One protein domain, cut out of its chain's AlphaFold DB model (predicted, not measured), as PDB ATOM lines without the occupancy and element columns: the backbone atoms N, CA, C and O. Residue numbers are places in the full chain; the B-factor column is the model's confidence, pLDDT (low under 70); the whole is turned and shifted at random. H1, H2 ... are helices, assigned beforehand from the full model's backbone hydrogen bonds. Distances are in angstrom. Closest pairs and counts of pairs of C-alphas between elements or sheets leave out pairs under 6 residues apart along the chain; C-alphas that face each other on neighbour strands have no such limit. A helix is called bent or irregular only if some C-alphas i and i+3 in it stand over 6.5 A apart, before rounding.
ATOM      1  N   GLY A 437     -14.588 -28.407 -28.134       89.88
ATOM      2  CA  GLY A 437     -14.339 -29.841 -28.282       89.88
ATOM      3  C   GLY A 437     -14.646 -30.652 -27.017       89.88
ATOM      4  O   GLY A 437     -15.220 -31.735 -27.111       89.88
ATOM      5  N   VAL A 438     -14.326 -30.113 -25.835       92.50
ATOM      6  CA  VAL A 438     -14.609 -30.759 -24.540       92.50
ATOM      7  C   VAL A 438     -16.110 -30.780 -24.269       92.50
ATOM      8  O   VAL A 438     -16.652 -31.824 -23.927       92.50
ATOM      9  N   VAL A 439     -16.796 -29.654 -24.476       92.75
ATOM     10  CA  VAL A 439     -18.243 -29.548 -24.260       92.75
ATOM     11  C   VAL A 439     -19.012 -30.440 -25.230       92.75
ATOM     12  O   VAL A 439     -19.844 -31.226 -24.784       92.75
ATOM     13  N   SER A 440     -18.676 -30.406 -26.522       90.56
ATOM     14  CA  SER A 440     -19.253 -31.309 -27.525       90.56
ATOM     15  C   SER A 440     -19.064 -32.776 -27.137       90.56
ATOM     16  O   SER A 440     -19.987 -33.573 -27.294       90.56
ATOM     17  N   THR A 441     -17.911 -33.104 -26.540       91.56
ATOM     18  CA  THR A 441     -17.623 -34.456 -26.050       91.56
ATOM     19  C   THR A 441     -18.438 -34.830 -24.806       91.56
ATOM     20  O   THR A 441     -18.881 -35.965 -24.647       91.56
ATOM     21  N   ALA A 442     -18.651 -33.885 -23.894       94.44
ATOM     22  CA  ALA A 442     -19.338 -34.139 -22.632       94.44
ATOM     23  C   ALA A 442     -20.862 -34.260 -22.790       94.44
ATOM     24  O   ALA A 442     -21.477 -35.058 -22.084       94.44
ATOM     25  N   ILE A 443     -21.474 -33.495 -23.702       93.75
ATOM     26  CA  ILE A 443     -22.938 -33.374 -23.820       93.75
ATOM     27  C   ILE A 443     -23.652 -34.733 -23.916       93.75
ATOM     28  O   ILE A 443     -24.536 -34.960 -23.088       93.75
ATOM     29  N   PRO A 444     -23.295 -35.664 -24.827       93.06
ATOM     30  CA  PRO A 444     -23.992 -36.949 -24.915       93.06
ATOM     31  C   PRO A 444     -23.957 -37.731 -23.595       93.06
ATOM     32  O   PRO A 444     -24.969 -38.278 -23.165       93.06
ATOM     33  N   TYR A 445     -22.820 -37.724 -22.897       96.06
ATOM     34  CA  TYR A 445     -22.682 -38.420 -21.618       96.06
ATOM     35  C   TYR A 445     -23.440 -37.732 -20.482       96.06
ATOM     36  O   TYR A 445     -24.003 -38.417 -19.631       96.06
ATOM     37  N   LEU A 446     -23.498 -36.397 -20.472       96.19
ATOM     38  CA  LEU A 446     -24.299 -35.641 -19.509       96.19
ATOM     39  C   LEU A 446     -25.798 -35.886 -19.714       96.19
ATOM     40  O   LEU A 446     -26.517 -36.072 -18.736       96.19
ATOM     41  N   VAL A 447     -26.261 -35.950 -20.966       94.81
ATOM     42  CA  VAL A 447     -27.653 -36.300 -21.294       94.81
ATOM     43  C   VAL A 447     -27.955 -37.735 -20.870       94.81
ATOM     44  O   VAL A 447     -28.962 -37.968 -20.203       94.81
ATOM     45  N   ALA A 448     -27.070 -38.690 -21.178       96.44
ATOM     46  CA  ALA A 448     -27.211 -40.062 -20.704       96.44
ATOM     47  C   ALA A 448     -27.296 -40.104 -19.172       96.44
ATOM     48  O   ALA A 448     -28.224 -40.694 -18.630       96.44
ATOM     49  N   ALA A 449     -26.386 -39.440 -18.456       97.69
ATOM     50  CA  ALA A 449     -26.414 -39.374 -16.998       97.69
ATOM     51  C   ALA A 449     -27.737 -38.782 -16.482       97.69
ATOM     52  O   ALA A 449     -28.395 -39.407 -15.653       97.69
ATOM     53  N   ALA A 450     -28.175 -37.641 -17.022       97.50
ATOM     54  CA  ALA A 450     -29.434 -36.997 -16.650       97.50
ATOM     55  C   ALA A 450     -30.642 -37.932 -16.823       97.50
ATOM     56  O   ALA A 450     -31.502 -37.977 -15.945       97.50
ATOM     57  N   LEU A 451     -30.682 -38.728 -17.897       97.25
ATOM     58  CA  LEU A 451     -31.722 -39.739 -18.120       97.25
ATOM     59  C   LEU A 451     -31.726 -40.834 -17.042       97.25
ATOM     60  O   LEU A 451     -32.799 -41.229 -16.591       97.25
ATOM     61  N   HIS A 452     -30.557 -41.282 -16.575       98.19
ATOM     62  CA  HIS A 452     -30.466 -42.251 -15.476       98.19
ATOM     63  C   HIS A 452     -30.949 -41.656 -14.144       98.19
ATOM     64  O   HIS A 452     -31.717 -42.302 -13.430       98.19
ATOM     65  N   PHE A 453     -30.566 -40.413 -13.825       98.00
ATOM     66  CA  PHE A 453     -31.070 -39.722 -12.629       98.00
ATOM     67  C   PHE A 453     -32.582 -39.489 -12.705       98.00
ATOM     68  O   PHE A 453     -33.286 -39.706 -11.719       98.00
ATOM     69  N   ALA A 454     -33.102 -39.107 -13.875       97.62
ATOM     70  CA  ALA A 454     -34.533 -38.937 -14.101       97.62
ATOM     71  C   ALA A 454     -35.297 -40.261 -13.953       97.62
ATOM     72  O   ALA A 454     -36.355 -40.278 -13.324       97.62
ATOM     73  N   ALA A 455     -34.752 -41.371 -14.468       97.12
ATOM     74  CA  ALA A 455     -35.335 -42.699 -14.302       97.12
ATOM     75  C   ALA A 455     -35.523 -43.022 -12.813       97.12
ATOM     76  O   ALA A 455     -36.637 -43.319 -12.374       97.12
ATOM     77  N   VAL A 456     -34.446 -42.906 -12.031       96.69
ATOM     78  CA  VAL A 456     -34.459 -43.164 -10.585       96.69
ATOM     79  C   VAL A 456     -35.416 -42.217  -9.863       96.69
ATOM     80  O   VAL A 456     -36.220 -42.678  -9.057       96.69
ATOM     81  N   PHE A 457     -35.384 -40.919 -10.177       96.19
ATOM     82  CA  PHE A 457     -36.285 -39.924  -9.592       96.19
ATOM     83  C   PHE A 457     -37.757 -40.297  -9.783       96.19
ATOM     84  O   PHE A 457     -38.510 -40.304  -8.810       96.19
ATOM     85  N   VAL A 458     -38.173 -40.622 -11.012       95.94
ATOM     86  CA  VAL A 458     -39.573 -40.952 -11.323       95.94
ATOM     87  C   VAL A 458     -40.026 -42.179 -10.537       95.94
ATOM     88  O   VAL A 458     -41.089 -42.145  -9.912       95.94
ATOM     89  N   PHE A 459     -39.211 -43.237 -10.518       93.81
ATOM     90  CA  PHE A 459     -39.545 -44.466  -9.805       93.81
ATOM     91  C   PHE A 459     -39.614 -44.259  -8.293       93.81
ATOM     92  O   PHE A 459     -40.615 -44.593  -7.661       93.81
ATOM     93  N   PHE A 460     -38.571 -43.660  -7.718       90.50
ATOM     94  CA  PHE A 460     -38.449 -43.504  -6.273       90.50
ATOM     95  C   PHE A 460     -39.488 -42.523  -5.720       90.50
ATOM     96  O   PHE A 460     -40.061 -42.759  -4.658       90.50
ATOM     97  N   LYS A 461     -39.824 -41.464  -6.472       91.31
ATOM     98  CA  LYS A 461     -40.912 -40.543  -6.119       91.31
ATOM     99  C   LYS A 461     -42.257 -41.261  -6.020       91.31
ATOM    100  O   LYS A 461     -42.981 -41.057  -5.049       91.31
ATOM    101  N   ALA A 462     -42.598 -42.079  -7.016       91.62
ATOM    102  CA  ALA A 462     -43.863 -42.811  -7.027       91.62
ATOM    103  C   ALA A 462     -43.924 -43.862  -5.913       91.62
ATOM    104  O   ALA A 462     -44.965 -44.029  -5.283       91.62
ATOM    105  N   LEU A 463     -42.802 -44.531  -5.645       88.44
ATOM    106  CA  LEU A 463     -42.695 -45.532  -4.593       88.44
ATOM    107  C   LEU A 463     -42.861 -44.918  -3.198       88.44
ATOM    108  O   LEU A 463     -43.673 -45.404  -2.417       88.44
ATOM    109  N   ASN A 464     -42.184 -43.803  -2.913       86.25
ATOM    110  CA  ASN A 464     -42.330 -43.102  -1.634       86.25
ATOM    111  C   ASN A 464     -43.746 -42.551  -1.443       86.25
ATOM    112  O   ASN A 464     -44.323 -42.710  -0.371       86.25
ATOM    113  N   ALA A 465     -44.342 -41.975  -2.494       87.00
ATOM    114  CA  ALA A 465     -45.730 -41.517  -2.453       87.00
ATOM    115  C   ALA A 465     -46.725 -42.665  -2.202       87.00
ATOM    116  O   ALA A 465     -47.773 -42.454  -1.594       87.00
ATOM    117  N   PHE A 466     -46.403 -43.876  -2.665       86.19
ATOM    118  CA  PHE A 466     -47.216 -45.062  -2.426       86.19
ATOM    119  C   PHE A 466     -47.079 -45.585  -0.991       86.19
ATOM    120  O   PHE A 466     -48.082 -46.009  -0.422       86.19
ATOM    121  N   ILE A 467     -45.882 -45.536  -0.398       82.56
ATOM    122  CA  ILE A 467     -45.601 -46.102   0.931       82.56
ATOM    123  C   ILE A 467     -46.047 -45.150   2.059       82.56
ATOM    124  O   ILE A 467     -46.805 -45.572   2.931       82.56
ATOM    125  N   GLU A 468     -45.665 -43.868   2.023       78.06
ATOM    126  CA  GLU A 468     -45.824 -42.923   3.147       78.06
ATOM    127  C   GLU A 468     -46.685 -41.689   2.797       78.06
ATOM    128  O   GLU A 468     -46.160 -40.601   2.542       78.06
ATOM    129  N   PRO A 469     -48.025 -41.777   2.785       71.75
ATOM    130  CA  PRO A 469     -48.854 -40.613   2.527       71.75
ATOM    131  C   PRO A 469     -49.039 -39.802   3.810       71.75
ATOM    132  O   PRO A 469     -49.372 -40.330   4.868       71.75
ATOM    133  N   GLY A 470     -48.912 -38.485   3.686       66.81
ATOM    134  CA  GLY A 470     -49.469 -37.559   4.671       66.81
ATOM    135  C   GLY A 470     -48.587 -37.196   5.865       66.81
ATOM    136  O   GLY A 470     -49.093 -36.542   6.769       66.81
ATOM    137  N   ASN A 471     -47.291 -37.525   5.878       63.81
ATOM    138  CA  ASN A 471     -46.378 -36.996   6.898       63.81
ATOM    139  C   ASN A 471     -45.650 -35.733   6.397       63.81
ATOM    140  O   ASN A 471     -44.502 -35.780   5.956       63.81
ATOM    141  N   THR A 472     -46.349 -34.594   6.403       58.06
ATOM    142  CA  THR A 472     -45.843 -33.313   5.870       58.06
ATOM    143  C   THR A 472     -44.767 -32.654   6.737       58.06
ATOM    144  O   THR A 472     -43.982 -31.866   6.214       58.06
ATOM    145  N   ASP A 473     -44.652 -33.007   8.021       53.31
ATOM    146  CA  ASP A 473     -43.746 -32.326   8.963       53.31
ATOM    147  C   ASP A 473     -42.327 -32.932   8.998       53.31
ATOM    148  O   ASP A 473     -41.359 -32.256   9.349       53.31
ATOM    149  N   ALA A 474     -42.152 -34.166   8.510       61.31
ATOM    150  CA  ALA A 474     -40.838 -34.781   8.269       61.31
ATOM    151  C   ALA A 474     -40.171 -34.310   6.958       61.31
ATOM    152  O   ALA A 474     -39.096 -34.795   6.586       61.31
ATOM    153  N   ALA A 475     -40.791 -33.356   6.253       61.66
ATOM    154  CA  ALA A 475     -40.443 -32.982   4.893       61.66
ATOM    155  C   ALA A 475     -38.954 -32.660   4.722       61.66
ATOM    156  O   ALA A 475     -38.332 -33.214   3.828       61.66
ATOM    157  N   LEU A 476     -38.331 -31.808   5.538       60.66
ATOM    158  CA  LEU A 476     -36.974 -31.326   5.225       60.66
ATOM    159  C   LEU A 476     -35.893 -32.427   5.301       60.66
ATOM    160  O   LEU A 476     -35.019 -32.504   4.434       60.66
ATOM    161  N   VAL A 477     -35.970 -33.308   6.307       66.56
ATOM    162  CA  VAL A 477     -35.069 -34.469   6.436       66.56
ATOM    163  C   VAL A 477     -35.355 -35.485   5.328       66.56
ATOM    164  O   VAL A 477     -34.411 -35.990   4.713       66.56
ATOM    165  N   ALA A 478     -36.634 -35.694   5.001       75.94
ATOM    166  CA  ALA A 478     -37.055 -36.545   3.895       75.94
ATOM    167  C   ALA A 478     -36.554 -36.023   2.536       75.94
ATOM    168  O   ALA A 478     -36.071 -36.810   1.731       75.94
ATOM    169  N   HIS A 479     -36.550 -34.705   2.291       81.38
ATOM    170  CA  HIS A 479     -36.052 -34.116   1.038       81.38
ATOM    171  C   HIS A 479     -34.547 -34.345   0.852       81.38
ATOM    172  O   HIS A 479     -34.112 -34.684  -0.250       81.38
ATOM    173  N   ARG A 480     -33.739 -34.188   1.913       85.75
ATOM    174  CA  ARG A 480     -32.287 -34.420   1.831       85.75
ATOM    175  C   ARG A 480     -31.965 -35.893   1.584       85.75
ATOM    176  O   ARG A 480     -31.106 -36.183   0.755       85.75
ATOM    177  N   GLN A 481     -32.625 -36.802   2.300       89.69
ATOM    178  CA  GLN A 481     -32.435 -38.244   2.115       89.69
ATOM    179  C   GLN A 481     -32.891 -38.679   0.721       89.69
ATOM    180  O   GLN A 481     -32.133 -39.334   0.017       89.69
ATOM    181  N   PHE A 482     -34.046 -38.190   0.271       90.38
ATOM    182  CA  PHE A 482     -34.572 -38.437  -1.067       90.38
ATOM    183  C   PHE A 482     -33.619 -37.970  -2.174       90.38
ATOM    184  O   PHE A 482     -33.331 -38.719  -3.105       90.38
ATOM    185  N   ALA A 483     -33.079 -36.751  -2.069       93.88
ATOM    186  CA  ALA A 483     -32.098 -36.246  -3.027       93.88
ATOM    187  C   ALA A 483     -30.820 -37.100  -3.038       93.88
ATOM    188  O   ALA A 483     -30.290 -37.404  -4.109       93.88
ATOM    189  N   LEU A 484     -30.343 -37.519  -1.861       95.44
ATOM    190  CA  LEU A 484     -29.180 -38.394  -1.743       95.44
ATOM    191  C   LEU A 484     -29.444 -39.772  -2.369       95.44
ATOM    192  O   LEU A 484     -28.589 -40.263  -3.102       95.44
ATOM    193  N   ASP A 485     -30.621 -40.361  -2.157       94.75
ATOM    194  CA  ASP A 485     -31.022 -41.631  -2.772       94.75
ATOM    195  C   ASP A 485     -31.015 -41.546  -4.297       94.75
ATOM    196  O   ASP A 485     -30.434 -42.404  -4.961       94.75
ATOM    197  N   ILE A 486     -31.589 -40.481  -4.865       96.00
ATOM    198  CA  ILE A 486     -31.600 -40.265  -6.318       96.00
ATOM    199  C   ILE A 486     -30.181 -40.170  -6.864       96.00
ATOM    200  O   ILE A 486     -29.879 -40.771  -7.896       96.00
ATOM    201  N   VAL A 487     -29.301 -39.432  -6.180       97.38
ATOM    202  CA  VAL A 487     -27.912 -39.279  -6.615       97.38
ATOM    203  C   VAL A 487     -27.174 -40.617  -6.551       97.38
ATOM    204  O   VAL A 487     -26.551 -41.023  -7.528       97.38
ATOM    205  N   LEU A 488     -27.253 -41.334  -5.430       97.69
ATOM    206  CA  LEU A 488     -26.517 -42.584  -5.238       97.69
ATOM    207  C   LEU A 488     -27.027 -43.699  -6.157       97.69
ATOM    208  O   LEU A 488     -26.233 -44.337  -6.849       97.69
ATOM    209  N   LEU A 489     -28.344 -43.899  -6.230       96.31
ATOM    210  CA  LEU A 489     -28.946 -44.911  -7.099       96.31
ATOM    211  C   LEU A 489     -28.816 -44.536  -8.582       96.31
ATOM    212  O   LEU A 489     -28.627 -45.420  -9.417       96.31
ATOM    213  N   GLY A 490     -28.852 -43.245  -8.924       97.81
ATOM    214  CA  GLY A 490     -28.575 -42.754 -10.276       97.81
ATOM    215  C   GLY A 490     -27.134 -43.027 -10.712       97.81
ATOM    216  O   GLY A 490     -26.914 -43.536 -11.811       97.81
ATOM    217  N   LEU A 491     -26.155 -42.781  -9.830       98.12
ATOM    218  CA  LEU A 491     -24.749 -43.138 -10.056       98.12
ATOM    219  C   LEU A 491     -24.558 -44.649 -10.197       98.12
ATOM    220  O   LEU A 491     -23.808 -45.087 -11.070       98.12
ATOM    221  N   LEU A 492     -25.250 -45.452  -9.387       97.81
ATOM    222  CA  LEU A 492     -25.226 -46.906  -9.517       97.81
ATOM    223  C   LEU A 492     -25.783 -47.361 -10.870       97.81
ATOM    224  O   LEU A 492     -25.140 -48.160 -11.549       97.81
ATOM    225  N   LEU A 493     -26.940 -46.839 -11.285       97.69
ATOM    226  CA  LEU A 493     -27.566 -47.189 -12.561       97.69
ATOM    227  C   LEU A 493     -26.689 -46.786 -13.757       97.69
ATOM    228  O   LEU A 493     -26.546 -47.552 -14.713       97.69
ATOM    229  N   LEU A 494     -26.054 -45.612 -13.684       97.94
ATOM    230  CA  LEU A 494     -25.075 -45.156 -14.667       97.94
ATOM    231  C   LEU A 494     -23.845 -46.078 -14.697       97.94
ATOM    232  O   LEU A 494     -23.440 -46.517 -15.772       97.94
ATOM    233  N   GLY A 495     -23.281 -46.421 -13.537       98.00
ATOM    234  CA  GLY A 495     -22.131 -47.321 -13.416       98.00
ATOM    235  C   GLY A 495     -22.410 -48.720 -13.973       98.00
ATOM    236  O   GLY A 495     -21.610 -49.242 -14.749       98.00
ATOM    237  N   VAL A 496     -23.577 -49.295 -13.657       97.50
ATOM    238  CA  VAL A 496     -24.058 -50.569 -14.224       97.50
ATOM    239  C   VAL A 496     -24.183 -50.476 -15.741       97.50
ATOM    240  O   VAL A 496     -23.726 -51.372 -16.448       97.50
ATOM    241  N   THR A 497     -24.753 -49.383 -16.248       96.81
ATOM    242  CA  THR A 497     -24.912 -49.155 -17.688       96.81
ATOM    243  C   THR A 497     -23.565 -49.122 -18.396       96.81
ATOM    244  O   THR A 497     -23.339 -49.913 -19.311       96.81
ATOM    245  N   VAL A 498     -22.635 -48.281 -17.941       96.75
ATOM    246  CA  VAL A 498     -21.293 -48.187 -18.533       96.75
ATOM    247  C   VAL A 498     -20.590 -49.546 -18.478       96.75
ATOM    248  O   VAL A 498     -20.083 -50.018 -19.494       96.75
ATOM    249  N   ALA A 499     -20.610 -50.219 -17.328       96.31
ATOM    250  CA  ALA A 499     -19.893 -51.475 -17.133       96.31
ATOM    251  C   ALA A 499     -20.457 -52.652 -17.948       96.31
ATOM    252  O   ALA A 499     -19.701 -53.531 -18.372       96.31
ATOM    253  N   ALA A 500     -21.772 -52.677 -18.179       94.75
ATOM    254  CA  ALA A 500     -22.431 -53.704 -18.983       94.75
ATOM    255  C   ALA A 500     -22.318 -53.438 -20.492       94.75
ATOM    256  O   ALA A 500     -22.231 -54.391 -21.274       94.75
ATOM    257  N   ARG A 501     -22.326 -52.166 -20.918       92.88
ATOM    258  CA  ARG A 501     -22.315 -51.774 -22.338       92.88
ATOM    259  C   ARG A 501     -20.915 -51.693 -22.930       92.88
ATOM    260  O   ARG A 501     -20.701 -52.158 -24.046       92.88
ATOM    261  N   LEU A 502     -19.936 -51.179 -22.191       92.00
ATOM    262  CA  LEU A 502     -18.591 -50.931 -22.713       92.00
ATOM    263  C   LEU A 502     -17.901 -52.176 -23.331       92.00
ATOM    264  O   LEU A 502     -17.356 -52.052 -24.429       92.00
ATOM    265  N   PRO A 503     -17.991 -53.395 -22.754       87.88
ATOM    266  CA  PRO A 503     -17.436 -54.610 -23.374       87.88
ATOM    267  C   PRO A 503     -18.130 -55.060 -24.674       87.88
ATOM    268  O   PRO A 503     -17.609 -55.930 -25.385       87.88
ATOM    269  N   GLN A 504     -19.325 -54.524 -24.949       84.62
ATOM    270  CA  GLN A 504     -20.107 -54.778 -26.162       84.62
ATOM    271  C   GLN A 504     -19.752 -53.785 -27.274       84.62
ATOM    272  O   GLN A 504     -19.788 -54.156 -28.443       84.62
ATOM    273  N   LEU A 505     -19.374 -52.556 -26.910       86.50
ATOM    274  CA  LEU A 505     -18.999 -51.489 -27.846       86.50
ATOM    275  C   LEU A 505     -17.503 -51.480 -28.196       86.50
ATOM    276  O   LEU A 505     -17.110 -50.942 -29.233       86.50
ATOM    277  N   ALA A 506     -16.668 -52.047 -27.323       84.75
ATOM    278  CA  ALA A 506     -15.219 -52.093 -27.472       84.75
ATOM    279  C   ALA A 506     -14.676 -53.528 -27.594       84.75
ATOM    280  O   ALA A 506     -15.292 -54.521 -27.188       84.75
ATOM    281  N   ARG A 507     -13.468 -53.651 -28.153       74.69
ATOM    282  CA  ARG A 507     -12.769 -54.936 -28.298       74.69
ATOM    283  C   ARG A 507     -12.482 -55.535 -26.910       74.69
ATOM    284  O   ARG A 507     -11.958 -54.850 -26.043       74.69
ATOM    285  N   ARG A 508     -12.798 -56.830 -26.705       68.69
ATOM    286  CA  ARG A 508     -12.730 -57.506 -25.375       68.69
ATOM    287  C   ARG A 508     -11.328 -57.486 -24.782       68.69
ATOM    288  O   ARG A 508     -11.149 -57.451 -23.575       68.69
ATOM    289  N   GLU A 509     -10.369 -57.647 -25.680       71.31
ATOM    290  CA  GLU A 509      -8.968 -57.920 -25.375       71.31
ATOM    291  C   GLU A 509      -8.237 -56.662 -24.937       71.31
ATOM    292  O   GLU A 509      -7.182 -56.740 -24.316       71.31
ATOM    293  N   ASP A 510      -8.813 -55.498 -25.236       81.31
ATOM    294  CA  ASP A 510      -8.300 -54.243 -24.738       81.31
ATOM    295  C   ASP A 510      -8.736 -54.086 -23.277       81.31
ATOM    296  O   ASP A 510      -9.805 -53.562 -22.946       81.31
ATOM    297  N   TRP A 511      -7.879 -54.605 -22.394       86.69
ATOM    298  CA  TRP A 511      -8.044 -54.602 -20.941       86.69
ATOM    299  C   TRP A 511      -8.314 -53.203 -20.374       86.69
ATOM    300  O   TRP A 511      -8.891 -53.082 -19.296       86.69
ATOM    301  N   ARG A 512      -7.949 -52.137 -21.100       89.81
ATOM    302  CA  ARG A 512      -8.222 -50.755 -20.700       89.81
ATOM    303  C   ARG A 512      -9.721 -50.518 -20.558       89.81
ATOM    304  O   ARG A 512     -10.151 -49.936 -19.569       89.81
ATOM    305  N   TRP A 513     -10.530 -51.032 -21.484       89.44
ATOM    306  CA  TRP A 513     -11.988 -50.897 -21.412       89.44
ATOM    307  C   TRP A 513     -12.598 -51.767 -20.320       89.44
ATOM    308  O   TRP A 513     -13.559 -51.351 -19.681       89.44
ATOM    309  N   ALA A 514     -12.009 -52.934 -20.048       91.25
ATOM    310  CA  ALA A 514     -12.370 -53.743 -18.889       91.25
ATOM    311  C   ALA A 514     -12.117 -52.978 -17.577       91.25
ATOM    312  O   ALA A 514     -12.984 -52.942 -16.709       91.25
ATOM    313  N   VAL A 515     -10.972 -52.300 -17.456       94.50
ATOM    314  CA  VAL A 515     -10.650 -51.469 -16.288       94.50
ATOM    315  C   VAL A 515     -11.586 -50.270 -16.178       94.50
ATOM    316  O   VAL A 515     -12.125 -50.038 -15.103       94.50
ATOM    317  N   VAL A 516     -11.858 -49.552 -17.271       94.75
ATOM    318  CA  VAL A 516     -12.820 -48.435 -17.265       94.75
ATOM    319  C   VAL A 516     -14.221 -48.911 -16.862       94.75
ATOM    320  O   VAL A 516     -14.864 -48.260 -16.043       94.75
ATOM    321  N   ALA A 517     -14.678 -50.063 -17.363       95.12
ATOM    322  CA  ALA A 517     -15.953 -50.665 -16.970       95.12
ATOM    323  C   ALA A 517     -16.000 -50.980 -15.464       95.12
ATOM    324  O   ALA A 517     -16.972 -50.641 -14.793       95.12
ATOM    325  N   LEU A 518     -14.944 -51.592 -14.921       96.31
ATOM    326  CA  LEU A 518     -14.856 -51.921 -13.495       96.31
ATOM    327  C   LEU A 518     -14.793 -50.668 -12.615       96.31
ATOM    328  O   LEU A 518     -15.465 -50.616 -11.587       96.31
ATOM    329  N   LEU A 519     -14.039 -49.646 -13.028       97.56
ATOM    330  CA  LEU A 519     -13.974 -48.361 -12.331       97.56
ATOM    331  C   LEU A 519     -15.330 -47.648 -12.341       97.56
ATOM    332  O   LEU A 519     -15.737 -47.121 -11.311       97.56
ATOM    333  N   ALA A 520     -16.053 -47.671 -13.463       97.25
ATOM    334  CA  ALA A 520     -17.396 -47.103 -13.553       97.25
ATOM    335  C   ALA A 520     -18.392 -47.835 -12.640       97.25
ATOM    336  O   ALA A 520     -19.178 -47.193 -11.944       97.25
ATOM    337  N   LEU A 521     -18.327 -49.171 -12.582       97.75
ATOM    338  CA  LEU A 521     -19.145 -49.959 -11.661       97.75
ATOM    339  C   LEU A 521     -18.807 -49.646 -10.198       97.75
ATOM    340  O   LEU A 521     -19.705 -49.410  -9.392       97.75
ATOM    341  N   ALA A 522     -17.517 -49.598  -9.857       97.75
ATOM    342  CA  ALA A 522     -17.052 -49.265  -8.514       97.75
ATOM    343  C   ALA A 522     -17.475 -47.847  -8.100       97.75
ATOM    344  O   ALA A 522     -17.925 -47.655  -6.971       97.75
ATOM    345  N   ALA A 523     -17.414 -46.877  -9.017       97.38
ATOM    346  CA  ALA A 523     -17.879 -45.509  -8.794       97.38
ATOM    347  C   ALA A 523     -19.391 -45.422  -8.516       97.38
ATOM    348  O   ALA A 523     -19.824 -44.485  -7.856       97.38
ATOM    349  N   GLY A 524     -20.186 -46.399  -8.965       97.38
ATOM    350  CA  GLY A 524     -21.597 -46.533  -8.596       97.38
ATOM    351  C   GLY A 524     -21.817 -47.269  -7.266       97.38
ATOM    352  O   GLY A 524     -22.593 -46.822  -6.420       97.38
ATOM    353  N   ILE A 525     -21.118 -48.390  -7.051       97.75
ATOM    354  CA  ILE A 525     -21.304 -49.264  -5.877       97.75
ATOM    355  C   ILE A 525     -20.746 -48.636  -4.597       97.75
ATOM    356  O   ILE A 525     -21.428 -48.629  -3.573       97.75
ATOM    357  N   VAL A 526     -19.514 -48.121  -4.622       97.88
ATOM    358  CA  VAL A 526     -18.818 -47.658  -3.409       97.88
ATOM    359  C   VAL A 526     -19.579 -46.521  -2.712       97.88
ATOM    360  O   VAL A 526     -19.811 -46.640  -1.506       97.88
ATOM    361  N   PRO A 527     -20.062 -45.470  -3.410       98.00
ATOM    362  CA  PRO A 527     -20.891 -44.448  -2.773       98.00
ATOM    363  C   PRO A 527     -22.181 -45.007  -2.168       98.00
ATOM    364  O   PRO A 527     -22.554 -44.589  -1.075       98.00
ATOM    365  N   CYS A 528     -22.836 -45.984  -2.807       97.12
ATOM    366  CA  CYS A 528     -24.019 -46.636  -2.233       97.12
ATOM    367  C   CYS A 528     -23.680 -47.401  -0.944       97.12
ATOM    368  O   CYS A 528     -24.388 -47.293   0.055       97.12
ATOM    369  N   MET A 529     -22.563 -48.133  -0.918       96.88
ATOM    370  CA  MET A 529     -22.128 -48.855   0.281       96.88
ATOM    371  C   MET A 529     -21.858 -47.899   1.453       96.88
ATOM    372  O   MET A 529     -22.253 -48.167   2.590       96.88
ATOM    373  N   LEU A 530     -21.229 -46.756   1.182       96.75
ATOM    374  CA  LEU A 530     -20.816 -45.813   2.220       96.75
ATOM    375  C   LEU A 530     -21.945 -44.875   2.660       96.75
ATOM    376  O   LEU A 530     -22.133 -44.667   3.857       96.75
ATOM    377  N   LEU A 531     -22.711 -44.332   1.714       97.00
ATOM    378  CA  LEU A 531     -23.561 -43.159   1.935       97.00
ATOM    379  C   LEU A 531     -25.059 -43.431   1.783       97.00
ATOM    380  O   LEU A 531     -25.841 -42.555   2.147       97.00
ATOM    381  N   LEU A 532     -25.481 -44.604   1.282       95.94
ATOM    382  CA  LEU A 532     -26.911 -44.893   1.133       95.94
ATOM    383  C   LEU A 532     -27.580 -44.886   2.520       95.94
ATOM    384  O   LEU A 532     -27.122 -45.632   3.404       95.94
ATOM    385  N   PRO A 533     -28.622 -44.055   2.730       94.69
ATOM    386  CA  PRO A 533     -29.380 -44.009   3.968       94.69
ATOM    387  C   PRO A 533     -29.817 -45.411   4.420       94.69
ATOM    388  O   PRO A 533     -30.298 -46.196   3.598       94.69
ATOM    389  N   PRO A 534     -29.687 -45.748   5.717       92.56
ATOM    390  CA  PRO A 534     -30.066 -47.065   6.228       92.56
ATOM    391  C   PRO A 534     -31.519 -47.446   5.936       92.56
ATOM    392  O   PRO A 534     -31.777 -48.610   5.658       92.56
ATOM    393  N   GLY A 535     -32.443 -46.475   5.948       89.69
ATOM    394  CA  GLY A 535     -33.854 -46.694   5.615       89.69
ATOM    395  C   GLY A 535     -34.042 -47.179   4.179       89.69
ATOM    396  O   GLY A 535     -34.642 -48.224   3.965       89.69
ATOM    397  N   SER A 536     -33.444 -46.491   3.206       91.00
ATOM    398  CA  SER A 536     -33.494 -46.860   1.784       91.00
ATOM    399  C   SER A 536     -32.750 -48.171   1.502       91.00
ATOM    400  O   SER A 536     -33.193 -48.994   0.702       91.00
ATOM    401  N   ALA A 537     -31.641 -48.417   2.205       92.00
ATOM    402  CA  ALA A 537     -30.917 -49.680   2.128       92.00
ATOM    403  C   ALA A 537     -31.747 -50.857   2.662       92.00
ATOM    404  O   ALA A 537     -31.917 -51.846   1.954       92.00
ATOM    405  N   ALA A 538     -32.291 -50.746   3.877       89.12
ATOM    406  CA  ALA A 538     -33.194 -51.744   4.447       89.12
ATOM    407  C   ALA A 538     -34.428 -51.923   3.555       89.12
ATOM    408  O   ALA A 538     -34.824 -53.050   3.273       89.12
ATOM    409  N   PHE A 539     -34.945 -50.825   2.987       85.69
ATOM    410  CA  PHE A 539     -36.059 -50.863   2.052       85.69
ATOM    411  C   PHE A 539     -35.794 -51.815   0.867       85.69
ATOM    412  O   PHE A 539     -36.636 -52.641   0.505       85.69
ATOM    413  N   ILE A 540     -34.601 -51.744   0.279       86.62
ATOM    414  CA  ILE A 540     -34.196 -52.653  -0.798       86.62
ATOM    415  C   ILE A 540     -33.940 -54.063  -0.247       86.62
ATOM    416  O   ILE A 540     -34.356 -55.041  -0.860       86.62
ATOM    417  N   GLY A 541     -33.277 -54.169   0.908       85.38
ATOM    418  CA  GLY A 541     -32.869 -55.430   1.527       85.38
ATOM    419  C   GLY A 541     -34.024 -56.337   1.947       85.38
ATOM    420  O   GLY A 541     -33.961 -57.535   1.671       85.38
ATOM    421  N   ASP A 542     -35.088 -55.798   2.551       84.88
ATOM    422  CA  ASP A 542     -36.156 -56.647   3.104       84.88
ATOM    423  C   ASP A 542     -36.913 -57.415   2.018       84.88
ATOM    424  O   ASP A 542     -37.405 -58.509   2.280       84.88
ATOM    425  N   ALA A 543     -36.957 -56.901   0.781       83.81
ATOM    426  CA  ALA A 543     -37.548 -57.629  -0.344       83.81
ATOM    427  C   ALA A 543     -36.838 -58.972  -0.609       83.81
ATOM    428  O   ALA A 543     -37.436 -59.887  -1.169       83.81
ATOM    429  N   PHE A 544     -35.576 -59.108  -0.186       82.44
ATOM    430  CA  PHE A 544     -34.754 -60.307  -0.354       82.44
ATOM    431  C   PHE A 544     -34.611 -61.139   0.922       82.44
ATOM    432  O   PHE A 544     -34.030 -62.224   0.873       82.44
ATOM    433  N   SER A 545     -35.114 -60.666   2.063       76.75
ATOM    434  CA  SER A 545     -34.975 -61.361   3.341       76.75
ATOM    435  C   SER A 545     -36.319 -61.512   4.041       76.75
ATOM    436  O   SER A 545     -36.747 -60.635   4.790       76.75
ATOM    437  N   ALA A 546     -36.953 -62.669   3.870       64.94
ATOM    438  CA  ALA A 546     -38.025 -63.087   4.764       64.94
ATOM    439  C   ALA A 546     -37.420 -63.385   6.154       64.94
ATOM    440  O   ALA A 546     -36.785 -64.421   6.337       64.94
ATOM    441  N   GLY A 547     -37.560 -62.471   7.124       62.53
ATOM    442  CA  GLY A 547     -37.243 -62.750   8.538       62.53
ATOM    443  C   GLY A 547     -36.010 -62.066   9.151       62.53
ATOM    444  O   GLY A 547     -35.417 -62.599  10.087       62.53
ATOM    445  N   ALA A 548     -35.599 -60.893   8.669       57.59
ATOM    446  CA  ALA A 548     -34.593 -60.071   9.350       57.59
ATOM    447  C   ALA A 548     -35.104 -59.523  10.703       57.59
ATOM    448  O   ALA A 548     -36.119 -58.839  10.737       57.59
ATOM    449  N   THR A 549     -34.388 -59.770  11.810       63.25
ATOM    450  CA  THR A 549     -34.823 -59.384  13.172       63.25
ATOM    451  C   THR A 549     -34.328 -58.010  13.660       63.25
ATOM    452  O   THR A 549     -34.828 -57.531  14.674       63.25
ATOM    453  N   SER A 550     -33.383 -57.345  12.970       74.81
ATOM    454  CA  SER A 550     -32.875 -56.009  13.341       74.81
ATOM    455  C   SER A 550     -32.693 -55.068  12.131       74.81
ATOM    456  O   SER A 550     -32.362 -55.511  11.026       74.81
ATOM    457  N   SER A 551     -32.890 -53.758  12.339       73.31
ATOM    458  CA  SER A 551     -32.830 -52.721  11.289       73.31
ATOM    459  C   SER A 551     -31.407 -52.401  10.809       73.31
ATOM    460  O   SER A 551     -31.205 -52.105   9.631       73.31
ATOM    461  N   ALA A 552     -30.400 -52.503  11.683       79.81
ATOM    462  CA  ALA A 552     -28.996 -52.303  11.313       79.81
ATOM    463  C   ALA A 552     -28.494 -53.428  10.393       79.81
ATOM    464  O   ALA A 552     -27.872 -53.164   9.359       79.81
ATOM    465  N   ASP A 553     -28.850 -54.675  10.712       83.38
ATOM    466  CA  ASP A 553     -28.518 -55.828   9.875       83.38
ATOM    467  C   ASP A 553     -29.272 -55.782   8.541       83.38
ATOM    468  O   ASP A 553     -28.758 -56.232   7.517       83.38
ATOM    469  N   ALA A 554     -30.497 -55.244   8.524       83.56
ATOM    470  CA  ALA A 554     -31.254 -55.022   7.293       83.56
ATOM    471  C   ALA A 554     -30.561 -54.004   6.368       83.56
ATOM    472  O   ALA A 554     -30.429 -54.257   5.172       83.56
ATOM    473  N   ALA A 555     -30.030 -52.903   6.908       87.50
ATOM    474  CA  ALA A 555     -29.329 -51.891   6.118       87.50
ATOM    475  C   ALA A 555     -28.011 -52.403   5.507       87.50
ATOM    476  O   ALA A 555     -27.752 -52.178   4.322       87.50
ATOM    477  N   ILE A 556     -27.179 -53.108   6.286       90.19
ATOM    478  CA  ILE A 556     -25.926 -53.697   5.777       90.19
ATOM    479  C   ILE A 556     -26.239 -54.719   4.681       90.19
ATOM    480  O   ILE A 556     -25.656 -54.657   3.597       90.19
ATOM    481  N   ARG A 557     -27.210 -55.610   4.922       88.00
ATOM    482  CA  ARG A 557     -27.649 -56.589   3.920       88.00
ATOM    483  C   ARG A 557     -28.193 -55.922   2.669       88.00
ATOM    484  O   ARG A 557     -27.800 -56.320   1.582       88.00
ATOM    485  N   GLY A 558     -29.033 -54.901   2.799       90.00
ATOM    486  CA  GLY A 558     -29.587 -54.174   1.661       90.00
ATOM    487  C   GLY A 558     -28.512 -53.574   0.759       90.00
ATOM    488  O   GLY A 558     -28.550 -53.757  -0.457       90.00
ATOM    489  N   LYS A 559     -27.487 -52.954   1.355       94.12
ATOM    490  CA  LYS A 559     -26.306 -52.456   0.630       94.12
ATOM    491  C   LYS A 559     -25.556 -53.584  -0.089       94.12
ATOM    492  O   LYS A 559     -25.272 -53.468  -1.281       94.12
ATOM    493  N   SER A 560     -25.284 -54.696   0.597       93.69
ATOM    494  CA  SER A 560     -24.598 -55.858   0.013       93.69
ATOM    495  C   SER A 560     -25.393 -56.523  -1.112       93.69
ATOM    496  O   SER A 560     -24.814 -56.869  -2.140       93.69
ATOM    497  N   VAL A 561     -26.710 -56.675  -0.951       91.62
ATOM    498  CA  VAL A 561     -27.612 -57.221  -1.974       91.62
ATOM    499  C   VAL A 561     -27.609 -56.321  -3.203       91.62
ATOM    500  O   VAL A 561     -27.435 -56.818  -4.311       91.62
ATOM    501  N   LEU A 562     -27.715 -55.003  -3.020       92.25
ATOM    502  CA  LEU A 562     -27.669 -54.046  -4.123       92.25
ATOM    503  C   LEU A 562     -26.355 -54.158  -4.916       92.25
ATOM    504  O   LEU A 562     -26.382 -54.253  -6.145       92.25
ATOM    505  N   ALA A 563     -25.213 -54.219  -4.226       95.25
ATOM    506  CA  ALA A 563     -23.904 -54.402  -4.853       95.25
ATOM    507  C   ALA A 563     -23.783 -55.752  -5.587       95.25
ATOM    508  O   ALA A 563     -23.274 -55.808  -6.713       95.25
ATOM    509  N   ALA A 564     -24.274 -56.836  -4.980       94.44
ATOM    510  CA  ALA A 564     -24.249 -58.174  -5.562       94.44
ATOM    511  C   ALA A 564     -25.127 -58.267  -6.817       94.44
ATOM    512  O   ALA A 564     -24.675 -58.776  -7.841       94.44
ATOM    513  N   VAL A 565     -26.347 -57.724  -6.773       92.81
ATOM    514  CA  VAL A 565     -27.279 -57.700  -7.908       92.81
ATOM    515  C   VAL A 565     -26.727 -56.850  -9.049       92.81
ATOM    516  O   VAL A 565     -26.735 -57.302 -10.191       92.81
ATOM    517  N   ALA A 566     -26.189 -55.660  -8.758       94.44
ATOM    518  CA  ALA A 566     -25.553 -54.812  -9.766       94.44
ATOM    519  C   ALA A 566     -24.384 -55.536 -10.456       94.44
ATOM    520  O   ALA A 566     -24.301 -55.571 -11.684       94.44
ATOM    521  N   THR A 567     -23.520 -56.183  -9.671       95.94
ATOM    522  CA  THR A 567     -22.382 -56.958 -10.188       95.94
ATOM    523  C   THR A 567     -22.849 -58.148 -11.025       95.94
ATOM    524  O   THR A 567     -22.363 -58.349 -12.137       95.94
ATOM    525  N   ALA A 568     -23.828 -58.913 -10.536       93.94
ATOM    526  CA  ALA A 568     -24.394 -60.047 -11.257       93.94
ATOM    527  C   ALA A 568     -25.039 -59.607 -12.578       93.94
ATOM    528  O   ALA A 568     -24.790 -60.228 -13.610       93.94
ATOM    529  N   ALA A 569     -25.798 -58.507 -12.583       92.56
ATOM    530  CA  ALA A 569     -26.396 -57.954 -13.793       92.56
ATOM    531  C   ALA A 569     -25.325 -57.591 -14.832       92.56
ATOM    532  O   ALA A 569     -25.446 -57.989 -15.992       92.56
ATOM    533  N   VAL A 570     -24.242 -56.917 -14.428       94.06
ATOM    534  CA  VAL A 570     -23.121 -56.580 -15.323       94.06
ATOM    535  C   VAL A 570     -22.443 -57.838 -15.868       94.06
ATOM    536  O   VAL A 570     -22.252 -57.951 -17.080       94.06
ATOM    537  N   LEU A 571     -22.114 -58.806 -15.009       92.75
ATOM    538  CA  LEU A 571     -21.435 -60.036 -15.423       92.75
ATOM    539  C   LEU A 571     -22.291 -60.856 -16.394       92.75
ATOM    540  O   LEU A 571     -21.820 -61.242 -17.467       92.75
ATOM    541  N   LEU A 572     -23.561 -61.082 -16.049       90.25
ATOM    542  CA  LEU A 572     -24.480 -61.897 -16.840       90.25
ATOM    543  C   LEU A 572     -24.813 -61.245 -18.182       90.25
ATOM    544  O   LEU A 572     -24.920 -61.949 -19.180       90.25
ATOM    545  N   THR A 573     -24.969 -59.922 -18.236       89.00
ATOM    546  CA  THR A 573     -25.449 -59.244 -19.454       89.00
ATOM    547  C   THR A 573     -24.331 -58.706 -20.341       89.00
ATOM    548  O   THR A 573     -24.500 -58.679 -21.558       89.00
ATOM    549  N   GLY A 574     -23.196 -58.301 -19.761       85.00
ATOM    550  CA  GLY A 574     -22.091 -57.666 -20.487       85.00
ATOM    551  C   GLY A 574     -20.880 -58.560 -20.754       85.00
ATOM    552  O   GLY A 574     -20.182 -58.340 -21.743       85.00
ATOM    553  N   TRP A 575     -20.611 -59.558 -19.902       88.12
ATOM    554  CA  TRP A 575     -19.311 -60.254 -19.896       88.12
ATOM    555  C   TRP A 575     -19.391 -61.752 -20.207       88.12
ATOM    556  O   TRP A 575     -18.505 -62.287 -20.878       88.12
ATOM    557  N   ILE A 576     -20.431 -62.432 -19.719       86.62
ATOM    558  CA  ILE A 576     -20.607 -63.885 -19.873       86.62
ATOM    559  C   ILE A 576     -21.368 -64.216 -21.159       86.62
ATOM    560  O   ILE A 576     -21.011 -65.144 -21.883       86.62
ATOM    561  N   VAL A 577     -22.432 -63.467 -21.443       80.81
ATOM    562  CA  VAL A 577     -23.336 -63.752 -22.557       80.81
ATOM    563  C   VAL A 577     -22.661 -63.521 -23.918       80.81
ATOM    564  O   VAL A 577     -21.925 -62.543 -24.076       80.81
ATOM    565  N   PRO A 578     -22.932 -64.383 -24.927       75.44
ATOM    566  CA  PRO A 578     -22.455 -64.178 -26.289       75.44
ATOM    567  C   PRO A 578     -22.776 -62.776 -26.793       75.44
ATOM    568  O   PRO A 578     -23.889 -62.275 -26.614       75.44
ATOM    569  N   ARG A 579     -21.791 -62.157 -27.448       69.50
ATOM    570  CA  ARG A 579     -21.924 -60.810 -27.990       69.50
ATOM    571  C   ARG A 579     -23.063 -60.796 -28.998       69.50
ATOM    572  O   ARG A 579     -23.021 -61.426 -30.043       69.50
ATOM    573  N   SER A 580     -24.118 -60.101 -28.644       78.50
ATOM    574  CA  SER A 580     -25.171 -59.696 -29.552       78.50
ATOM    575  C   SER A 580     -25.627 -58.366 -28.975       78.50
ATOM    576  O   SER A 580     -26.247 -58.380 -27.909       78.50
ATOM    577  N   PRO A 581     -25.267 -57.234 -29.605       74.62
ATOM    578  CA  PRO A 581     -25.543 -55.895 -29.076       74.62
ATOM    579  C   PRO A 581     -27.013 -55.737 -28.645       74.62
ATOM    580  O   PRO A 581     -27.319 -55.422 -27.487       74.62
ATOM    581  N   LYS A 582     -27.920 -56.189 -29.526       78.62
ATOM    582  CA  LYS A 582     -29.367 -56.273 -29.295       78.62
ATOM    583  C   LYS A 582     -29.752 -57.137 -28.096       78.62
ATOM    584  O   LYS A 582     -30.609 -56.748 -27.300       78.62
ATOM    585  N   SER A 583     -29.156 -58.322 -27.964       86.00
ATOM    586  CA  SER A 583     -29.477 -59.234 -26.862       86.00
ATOM    587  C   SER A 583     -28.967 -58.712 -25.526       86.00
ATOM    588  O   SER A 583     -29.671 -58.850 -24.530       86.00
ATOM    589  N   GLY A 584     -27.777 -58.105 -25.492       85.25
ATOM    590  CA  GLY A 584     -27.174 -57.570 -24.273       85.25
ATOM    591  C   GLY A 584     -28.049 -56.494 -23.636       85.25
ATOM    592  O   GLY A 584     -28.412 -56.612 -22.466       85.25
ATOM    593  N   ARG A 585     -28.484 -55.504 -24.428       89.75
ATOM    594  CA  ARG A 585     -29.392 -54.438 -23.970       89.75
ATOM    595  C   ARG A 585     -30.730 -54.987 -23.479       89.75
ATOM    596  O   ARG A 585     -31.178 -54.643 -22.390       89.75
ATOM    597  N   ARG A 586     -31.364 -55.869 -24.265       91.38
ATOM    598  CA  ARG A 586     -32.654 -56.483 -23.899       91.38
ATOM    599  C   ARG A 586     -32.549 -57.277 -22.600       91.38
ATOM    600  O   ARG A 586     -33.416 -57.149 -21.750       91.38
ATOM    601  N   ARG A 587     -31.483 -58.058 -22.416       91.62
ATOM    602  CA  ARG A 587     -31.261 -58.835 -21.187       91.62
ATOM    603  C   ARG A 587     -31.016 -57.940 -19.979       91.62
ATOM    604  O   ARG A 587     -31.531 -58.253 -18.915       91.62
ATOM    605  N   LEU A 588     -30.293 -56.832 -20.143       92.81
ATOM    606  CA  LEU A 588     -30.096 -55.856 -19.069       92.81
ATOM    607  C   LEU A 588     -31.418 -55.216 -18.636       92.81
ATOM    608  O   LEU A 588     -31.714 -55.188 -17.444       92.81
ATOM    609  N   LEU A 589     -32.258 -54.811 -19.592       93.25
ATOM    610  CA  LEU A 589     -33.601 -54.306 -19.297       93.25
ATOM    611  C   LEU A 589     -34.507 -55.364 -18.666       93.25
ATOM    612  O   LEU A 589     -35.230 -55.048 -17.730       93.25
ATOM    613  N   LEU A 590     -34.465 -56.611 -19.140       93.88
ATOM    614  CA  LEU A 590     -35.254 -57.708 -18.570       93.88
ATOM    615  C   LEU A 590     -34.815 -58.039 -17.141       93.88
ATOM    616  O   LEU A 590     -35.669 -58.210 -16.278       93.88
ATOM    617  N   ALA A 591     -33.508 -58.082 -16.874       91.50
ATOM    618  CA  ALA A 591     -32.974 -58.278 -15.528       91.50
ATOM    619  C   ALA A 591     -33.386 -57.127 -14.598       91.50
ATOM    620  O   ALA A 591     -33.843 -57.361 -13.483       91.50
ATOM    621  N   GLY A 592     -33.294 -55.889 -15.087       90.12
ATOM    622  CA  GLY A 592     -33.772 -54.701 -14.392       90.12
ATOM    623  C   GLY A 592     -35.274 -54.719 -14.103       90.12
ATOM    624  O   GLY A 592     -35.700 -54.415 -12.995       90.12
ATOM    625  N   CYS A 593     -36.077 -55.118 -15.087       93.94
ATOM    626  CA  CYS A 593     -37.524 -55.259 -14.959       93.94
ATOM    627  C   CYS A 593     -37.885 -56.328 -13.926       93.94
ATOM    628  O   CYS A 593     -38.668 -56.055 -13.020       93.94
ATOM    629  N   ALA A 594     -37.264 -57.508 -14.004       93.12
ATOM    630  CA  ALA A 594     -37.463 -58.583 -13.039       93.12
ATOM    631  C   ALA A 594     -37.104 -58.137 -11.614       93.12
ATOM    632  O   ALA A 594     -37.853 -58.419 -10.683       93.12
ATOM    633  N   LEU A 595     -36.010 -57.386 -11.452       88.81
ATOM    634  CA  LEU A 595     -35.604 -56.816 -10.170       88.81
ATOM    635  C   LEU A 595     -36.648 -55.837  -9.615       88.81
ATOM    636  O   LEU A 595     -37.039 -55.952  -8.457       88.81
ATOM    637  N   VAL A 596     -37.119 -54.895 -10.436       88.25
ATOM    638  CA  VAL A 596     -38.152 -53.924 -10.041       88.25
ATOM    639  C   VAL A 596     -39.446 -54.636  -9.650       88.25
ATOM    640  O   VAL A 596     -40.002 -54.345  -8.593       88.25
ATOM    641  N   VAL A 597     -39.902 -55.597 -10.458       90.69
ATOM    642  CA  VAL A 597     -41.104 -56.396 -10.169       90.69
ATOM    643  C   VAL A 597     -40.937 -57.163  -8.864       90.69
ATOM    644  O   VAL A 597     -41.837 -57.133  -8.033       90.69
ATOM    645  N   PHE A 598     -39.787 -57.803  -8.651       90.06
ATOM    646  CA  PHE A 598     -39.509 -58.547  -7.428       90.06
ATOM    647  C   PHE A 598     -39.559 -57.649  -6.185       90.06
ATOM    648  O   PHE A 598     -40.225 -57.994  -5.212       90.06
ATOM    649  N   ILE A 599     -38.932 -56.467  -6.237       84.50
ATOM    650  CA  ILE A 599     -38.957 -55.495  -5.133       84.50
ATOM    651  C   ILE A 599     -40.389 -55.020  -4.856       84.50
ATOM    652  O   ILE A 599     -40.816 -54.997  -3.703       84.50
ATOM    653  N   VAL A 600     -41.145 -54.664  -5.899       85.31
ATOM    654  CA  VAL A 600     -42.519 -54.160  -5.753       85.31
ATOM    655  C   VAL A 600     -43.449 -55.253  -5.224       85.31
ATOM    656  O   VAL A 600     -44.137 -55.029  -4.235       85.31
ATOM    657  N   VAL A 601     -43.456 -56.444  -5.826       87.75
ATOM    658  CA  VAL A 601     -44.325 -57.558  -5.409       87.75
ATOM    659  C   VAL A 601     -43.969 -58.040  -4.007       87.75
ATOM    660  O   VAL A 601     -44.867 -58.201  -3.186       87.75
ATOM    661  N   GLY A 602     -42.678 -58.197  -3.698       84.69
ATOM    662  CA  GLY A 602     -42.232 -58.569  -2.354       84.69
ATOM    663  C   GLY A 602     -42.721 -57.579  -1.294       84.69
ATOM    664  O   GLY A 602     -43.143 -57.980  -0.212       84.69
ATOM    665  N   ARG A 603     -42.762 -56.283  -1.628       81.50
ATOM    666  CA  ARG A 603     -43.300 -55.242  -0.742       81.50
ATOM    667  C   ARG A 603     -44.815 -55.275  -0.608       81.50
ATOM    668  O   ARG A 603     -45.307 -55.084   0.502       81.50
ATOM    669  N   LEU A 604     -45.534 -55.519  -1.702       82.94
ATOM    670  CA  LEU A 604     -46.992 -55.661  -1.697       82.94
ATOM    671  C   LEU A 604     -47.452 -56.904  -0.930       82.94
ATOM    672  O   LEU A 604     -48.527 -56.892  -0.353       82.94
ATOM    673  N   TRP A 605     -46.654 -57.971  -0.901       84.81
ATOM    674  CA  TRP A 605     -46.953 -59.149  -0.084       84.81
ATOM    675  C   TRP A 605     -46.653 -58.946   1.396       84.81
ATOM    676  O   TRP A 605     -47.316 -59.543   2.237       84.81
ATOM    677  N   ALA A 606     -45.664 -58.116   1.723       81.44
ATOM    678  CA  ALA A 606     -45.293 -57.853   3.107       81.44
ATOM    679  C   ALA A 606     -46.248 -56.888   3.832       81.44
ATOM    680  O   ALA A 606     -46.202 -56.820   5.056       81.44
ATOM    681  N   ASN A 607     -47.080 -56.126   3.113       79.50
ATOM    682  CA  ASN A 607     -47.960 -55.120   3.710       79.50
ATOM    683  C   ASN A 607     -49.331 -55.120   3.024       79.50
ATOM    684  O   ASN A 607     -49.412 -55.103   1.798       79.50
ATOM    685  N   GLU A 608     -50.405 -55.056   3.805       80.00
ATOM    686  CA  GLU A 608     -51.755 -54.843   3.280       80.00
ATOM    687  C   GLU A 608     -51.916 -53.368   2.881       80.00
ATOM    688  O   GLU A 608     -51.942 -52.476   3.728       80.00
ATOM    689  N   PHE A 609     -51.968 -53.091   1.573       80.06
ATOM    690  CA  PHE A 609     -52.179 -51.741   1.049       80.06
ATOM    691  C   PHE A 609     -53.573 -51.612   0.422       80.06
ATOM    692  O   PHE A 609     -53.838 -52.213  -0.615       80.06
ATOM    693  N   ASP A 610     -54.408 -50.712   0.948       85.56
ATOM    694  CA  ASP A 610     -55.711 -50.345   0.350       85.56
ATOM    695  C   ASP A 610     -55.590 -49.386  -0.851       85.56
ATOM    696  O   ASP A 610     -56.565 -48.783  -1.307       85.56
ATOM    697  N   ARG A 611     -54.372 -49.171  -1.361       85.38
ATOM    698  CA  ARG A 611     -54.084 -48.135  -2.358       85.38
ATOM    699  C   ARG A 611     -53.905 -48.702  -3.757       85.38
ATOM    700  O   ARG A 611     -53.371 -49.797  -3.926       85.38
ATOM    701  N   PRO A 612     -54.257 -47.921  -4.790       89.81
ATOM    702  CA  PRO A 612     -54.016 -48.327  -6.161       89.81
ATOM    703  C   PRO A 612     -52.512 -48.454  -6.450       89.81
ATOM    704  O   PRO A 612     -51.762 -47.494  -6.298       89.81
ATOM    705  N   VAL A 613     -52.087 -49.625  -6.932       90.44
ATOM    706  CA  VAL A 613     -50.685 -49.939  -7.288       90.44
ATOM    707  C   VAL A 613     -50.279 -49.350  -8.650       90.44
ATOM    708  O   VAL A 613     -49.093 -49.197  -8.948       90.44
ATOM    709  N   TRP A 614     -51.249 -48.973  -9.492       91.06
ATOM    710  CA  TRP A 614     -50.992 -48.512 -10.862       91.06
ATOM    711  C   TRP A 614     -50.000 -47.334 -10.987       91.06
ATOM    712  O   TRP A 614     -49.236 -47.354 -11.955       91.06
ATOM    713  N   PRO A 615     -49.902 -46.351 -10.059       92.25
ATOM    714  CA  PRO A 615     -48.905 -45.285 -10.176       92.25
ATOM    715  C   PRO A 615     -47.469 -45.815 -10.093       92.25
ATOM    716  O   PRO A 615     -46.596 -45.349 -10.824       92.25
ATOM    717  N   VAL A 616     -47.229 -46.831  -9.256       90.88
ATOM    718  CA  VAL A 616     -45.923 -47.497  -9.131       90.88
ATOM    719  C   VAL A 616     -45.605 -48.284 -10.401       90.88
ATOM    720  O   VAL A 616     -44.476 -48.238 -10.883       90.88
ATOM    721  N   VAL A 617     -46.604 -48.948 -10.993       91.06
ATOM    722  CA  VAL A 617     -46.447 -49.668 -12.269       91.06
ATOM    723  C   VAL A 617     -46.073 -48.709 -13.399       91.06
ATOM    724  O   VAL A 617     -45.110 -48.966 -14.122       91.06
ATOM    725  N   LEU A 618     -46.779 -47.580 -13.532       93.75
ATOM    726  CA  LEU A 618     -46.459 -46.566 -14.542       93.75
ATOM    727  C   LEU A 618     -45.071 -45.958 -14.324       93.75
ATOM    728  O   LEU A 618     -44.324 -45.785 -15.285       93.75
ATOM    729  N   ALA A 619     -44.697 -45.673 -13.076       93.94
ATOM    730  CA  ALA A 619     -43.368 -45.165 -12.757       93.94
ATOM    731  C   ALA A 619     -42.265 -46.194 -13.042       93.94
ATOM    732  O   ALA A 619     -41.197 -45.826 -13.527       93.94
ATOM    733  N   GLY A 620     -42.527 -47.485 -12.808       93.25
ATOM    734  CA  GLY A 620     -41.638 -48.581 -13.191       93.25
ATOM    735  C   GLY A 620     -41.455 -48.679 -14.707       93.25
ATOM    736  O   GLY A 620     -40.329 -48.798 -15.188       93.25
ATOM    737  N   ALA A 621     -42.537 -48.551 -15.480       93.12
ATOM    738  CA  ALA A 621     -42.461 -48.501 -16.941       93.12
ATOM    739  C   ALA A 621     -41.663 -47.279 -17.432       93.12
ATOM    740  O   ALA A 621     -40.785 -47.416 -18.287       93.12
ATOM    741  N   ALA A 622     -41.907 -46.100 -16.851       94.75
ATOM    742  CA  ALA A 622     -41.165 -44.879 -17.158       94.75
ATOM    743  C   ALA A 622     -39.672 -44.997 -16.805       94.75
ATOM    744  O   ALA A 622     -38.826 -44.577 -17.591       94.75
ATOM    745  N   PHE A 623     -39.334 -45.620 -15.673       95.88
ATOM    746  CA  PHE A 623     -37.954 -45.923 -15.288       95.88
ATOM    747  C   PHE A 623     -37.247 -46.789 -16.326       95.88
ATOM    748  O   PHE A 623     -36.159 -46.434 -16.776       95.88
ATOM    749  N   LEU A 624     -37.870 -47.893 -16.749       95.44
ATOM    750  CA  LEU A 624     -37.288 -48.785 -17.753       95.44
ATOM    751  C   LEU A 624     -37.105 -48.073 -19.097       95.44
ATOM    752  O   LEU A 624     -36.080 -48.261 -19.749       95.44
ATOM    753  N   TYR A 625     -38.061 -47.229 -19.487       94.12
ATOM    754  CA  TYR A 625     -37.977 -46.441 -20.714       94.12
ATOM    755  C   TYR A 625     -36.849 -45.401 -20.668       94.12
ATOM    756  O   TYR A 625     -36.044 -45.323 -21.594       94.12
ATOM    757  N   LEU A 626     -36.752 -44.628 -19.584       96.12
ATOM    758  CA  LEU A 626     -35.708 -43.614 -19.404       96.12
ATOM    759  C   LEU A 626     -34.319 -44.242 -19.274       96.12
ATOM    760  O   LEU A 626     -33.359 -43.721 -19.836       96.12
ATOM    761  N   TRP A 627     -34.206 -45.385 -18.593       97.31
ATOM    762  CA  TRP A 627     -32.957 -46.138 -18.532       97.31
ATOM    763  C   TRP A 627     -32.567 -46.682 -19.906       97.31
ATOM    764  O   TRP A 627     -31.423 -46.518 -20.330       97.31
ATOM    765  N   TRP A 628     -33.511 -47.273 -20.642       95.62
ATOM    766  CA  TRP A 628     -33.274 -47.698 -22.018       95.62
ATOM    767  C   TRP A 628     -32.761 -46.547 -22.880       95.62
ATOM    768  O   TRP A 628     -31.717 -46.691 -23.511       95.62
ATOM    769  N   LEU A 629     -33.424 -45.392 -22.840       94.56
ATOM    770  CA  LEU A 629     -32.989 -44.199 -23.557       94.56
ATOM    771  C   LEU A 629     -31.597 -43.727 -23.105       94.56
ATOM    772  O   LEU A 629     -30.769 -43.367 -23.938       94.56
ATOM    773  N   GLY A 630     -31.302 -43.782 -21.804       96.19
ATOM    774  CA  GLY A 630     -29.980 -43.479 -21.252       96.19
ATOM    775  C   GLY A 630     -28.882 -44.391 -21.807       96.19
ATOM    776  O   GLY A 630     -27.804 -43.902 -22.147       96.19
ATOM    777  N   MET A 631     -29.163 -45.690 -21.968       95.56
ATOM    778  CA  MET A 631     -28.257 -46.639 -22.629       95.56
ATOM    779  C   MET A 631     -28.036 -46.279 -24.097       95.56
ATOM    780  O   MET A 631     -26.894 -46.244 -24.545       95.56
ATOM    781  N   LEU A 632     -29.109 -45.965 -24.829       93.25
ATOM    782  CA  LEU A 632     -29.027 -45.575 -26.239       93.25
ATOM    783  C   LEU A 632     -28.136 -44.347 -26.451       93.25
ATOM    784  O   LEU A 632     -27.265 -44.342 -27.320       93.25
ATOM    785  N   VAL A 633     -28.344 -43.306 -25.641       93.56
ATOM    786  CA  VAL A 633     -27.566 -42.064 -25.723       93.56
ATOM    787  C   VAL A 633     -26.109 -42.305 -25.323       93.56
ATOM    788  O   VAL A 633     -25.211 -41.750 -25.957       93.56
ATOM    789  N   PHE A 634     -25.854 -43.151 -24.319       95.56
ATOM    790  CA  PHE A 634     -24.494 -43.554 -23.956       95.56
ATOM    791  C   PHE A 634     -23.791 -44.282 -25.108       95.56
ATOM    792  O   PHE A 634     -22.673 -43.907 -25.458       95.56
ATOM    793  N   ASP A 635     -24.438 -45.281 -25.711       93.62
ATOM    794  CA  ASP A 635     -23.866 -46.061 -26.810       93.62
ATOM    795  C   ASP A 635     -23.554 -45.159 -28.014       93.62
ATOM    796  O   ASP A 635     -22.449 -45.206 -28.558       93.62
ATOM    797  N   LEU A 636     -24.495 -44.283 -28.385       91.50
ATOM    798  CA  LEU A 636     -24.307 -43.307 -29.457       91.50
ATOM    799  C   LEU A 636     -23.161 -42.342 -29.136       91.50
ATOM    800  O   LEU A 636     -22.300 -42.120 -29.983       91.50
ATOM    801  N   GLY A 637     -23.109 -41.808 -27.911       93.56
ATOM    802  CA  GLY A 637     -22.032 -40.933 -27.451       93.56
ATOM    803  C   GLY A 637     -20.667 -41.622 -27.480       93.56
ATOM    804  O   GLY A 637     -19.688 -41.042 -27.945       93.56
ATOM    805  N   PHE A 638     -20.585 -42.878 -27.046       93.75
ATOM    806  CA  PHE A 638     -19.354 -43.660 -27.112       93.75
ATOM    807  C   PHE A 638     -18.899 -43.873 -28.555       93.75
ATOM    808  O   PHE A 638     -17.738 -43.620 -28.884       93.75
ATOM    809  N   ILE A 639     -19.813 -44.309 -29.426       90.75
ATOM    810  CA  ILE A 639     -19.505 -44.587 -30.829       90.75
ATOM    811  C   ILE A 639     -19.076 -43.314 -31.546       90.75
ATOM    812  O   ILE A 639     -18.085 -43.319 -32.276       90.75
ATOM    813  N   TRP A 640     -19.767 -42.216 -31.268       90.75
ATOM    814  CA  TRP A 640     -19.420 -40.898 -31.753       90.75
ATOM    815  C   TRP A 640     -17.991 -40.504 -31.382       90.75
ATOM    816  O   TRP A 640     -17.172 -40.210 -32.247       90.75
ATOM    817  N   HIS A 641     -17.630 -40.542 -30.101       91.75
ATOM    818  CA  HIS A 641     -16.290 -40.117 -29.702       91.75
ATOM    819  C   HIS A 641     -15.208 -41.065 -30.195       91.75
ATOM    820  O   HIS A 641     -14.145 -40.624 -30.626       91.75
ATOM    821  N   ARG A 642     -15.444 -42.375 -30.123       90.19
ATOM    822  CA  ARG A 642     -14.417 -43.346 -30.481       90.19
ATOM    823  C   ARG A 642     -14.248 -43.453 -31.989       90.19
ATOM    824  O   ARG A 642     -13.122 -43.353 -32.451       90.19
ATOM    825  N   TYR A 643     -15.320 -43.685 -32.735       88.62
ATOM    826  CA  TYR A 643     -15.229 -44.086 -34.140       88.62
ATOM    827  C   TYR A 643     -15.373 -42.930 -35.124       88.62
ATOM    828  O   TYR A 643     -14.813 -43.019 -36.213       88.62
ATOM    829  N   ILE A 644     -16.076 -41.863 -34.735       89.25
ATOM    830  CA  ILE A 644     -16.211 -40.648 -35.543       89.25
ATOM    831  C   ILE A 644     -15.122 -39.652 -35.142       89.25
ATOM    832  O   ILE A 644     -14.227 -39.376 -35.927       89.25
ATOM    833  N   ARG A 645     -15.110 -39.187 -33.889       90.88
ATOM    834  CA  ARG A 645     -14.226 -38.082 -33.492       90.88
ATOM    835  C   ARG A 645     -12.742 -38.390 -33.558       90.88
ATOM    836  O   ARG A 645     -11.947 -37.508 -33.861       90.88
TER     837      ARG A 645
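What this domain is: This is residues 437 to 645 of the 688 residues of an uncharacterized protein of Burkholderiales bacterium 8X (UniProt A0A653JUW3). A long body of helices: H2, H3, H5 and H6 form an up-and-down bundle, each running against the one before it in the chain, and the side-by-side pair H1 and H7 packs along one side of it, on H2 and H6. H2 crosses H1 steeply and is the hub, touching five other helices, while short H4 packs slantwise on H5. The printed part has 209 residues, seven named helices in the order H1 to H7 and no named strand; its class is all helix. It is compact, with a radius of gyration of the C-alphas of 17.7 A, and elongated, spanning 53 by 33 by 31 A.

Where its parts are: H1, residues 437 to 467, begins at C-alpha 437 (-14.339, -29.841, -28.282), runs 45.8 A and has a kink of 30 degrees near residue 444. H2, residues 475 to 505, runs 43.3 A. H3 is residues 511 to 531, 29.9 A, and H4 residues 534 to 542, 11.8 A. H5, residues 551 to 576, runs 35.3 A, and H6, residues 581 to 606, runs 37.8 A from C-alpha 581 (-25.543, -55.895, -29.076). H7, residues 614 to 645, runs 44.4 A and ends at C-alpha 645 (-14.226, -38.082, -33.492). H1, H2 and H5 are only just irregular: C-alphas 441 and 444 are 6.9 A apart, C-alphas 500 and 503 are 6.7 A apart, and C-alphas 573 and 576 are 6.7 A apart.

How they stand to each other: H2 and H3 form a helical hairpin at a shallow tilt of 16 degrees, opposite ways; their closest C-alphas, of Leu 492 and Gly 524, are 3.8 A apart. With residues 492 to 504 alone H2 touches H5, the closest C-alphas being those of Ala 500 and Gly 574 at 4.3 A. H5 and H6 form a hairpin, closest at the C-alphas of Thr 573 and Gly 584, 5.4 A. H4 touches H5 at a steep tilt of 64 degrees, with the C-alphas of Gly 541 and Gly 558 closest at 3.5 A. H1 and H2 touch at a steep tilt of 52 degrees, closest at the C-alphas of Phe 453 and Gly 490, 4.6 A. H1 and H7 touch at a shallow tilt of 12 degrees, opposite ways, closest at the C-alphas of Ala 455 and Phe 623, 4.3 A. H6 and H7 form a hairpin, closest at the C-alphas of Leu 589 and Leu 624, 6.8 A. H1 and H6 are apart. Every O i to N i+4 pair is within hydrogen-bond range in H4 and H6; the counts are 25 of 27 in H1 and in H2, 15 of 17 in H3, 21 of 22 in H5 and 27 of 28 in H7.

The domain as a whole: The two C-alphas farthest apart, of Thr 549 and Ile 644, are 55.4 A apart. The printed part has no cut and no long link. Residues 468 to 480, of which 475 to 480 belong to H2, stand free. The pLDDT is under 70 at residues 470 to 477, 508, 546 to 549 and 579.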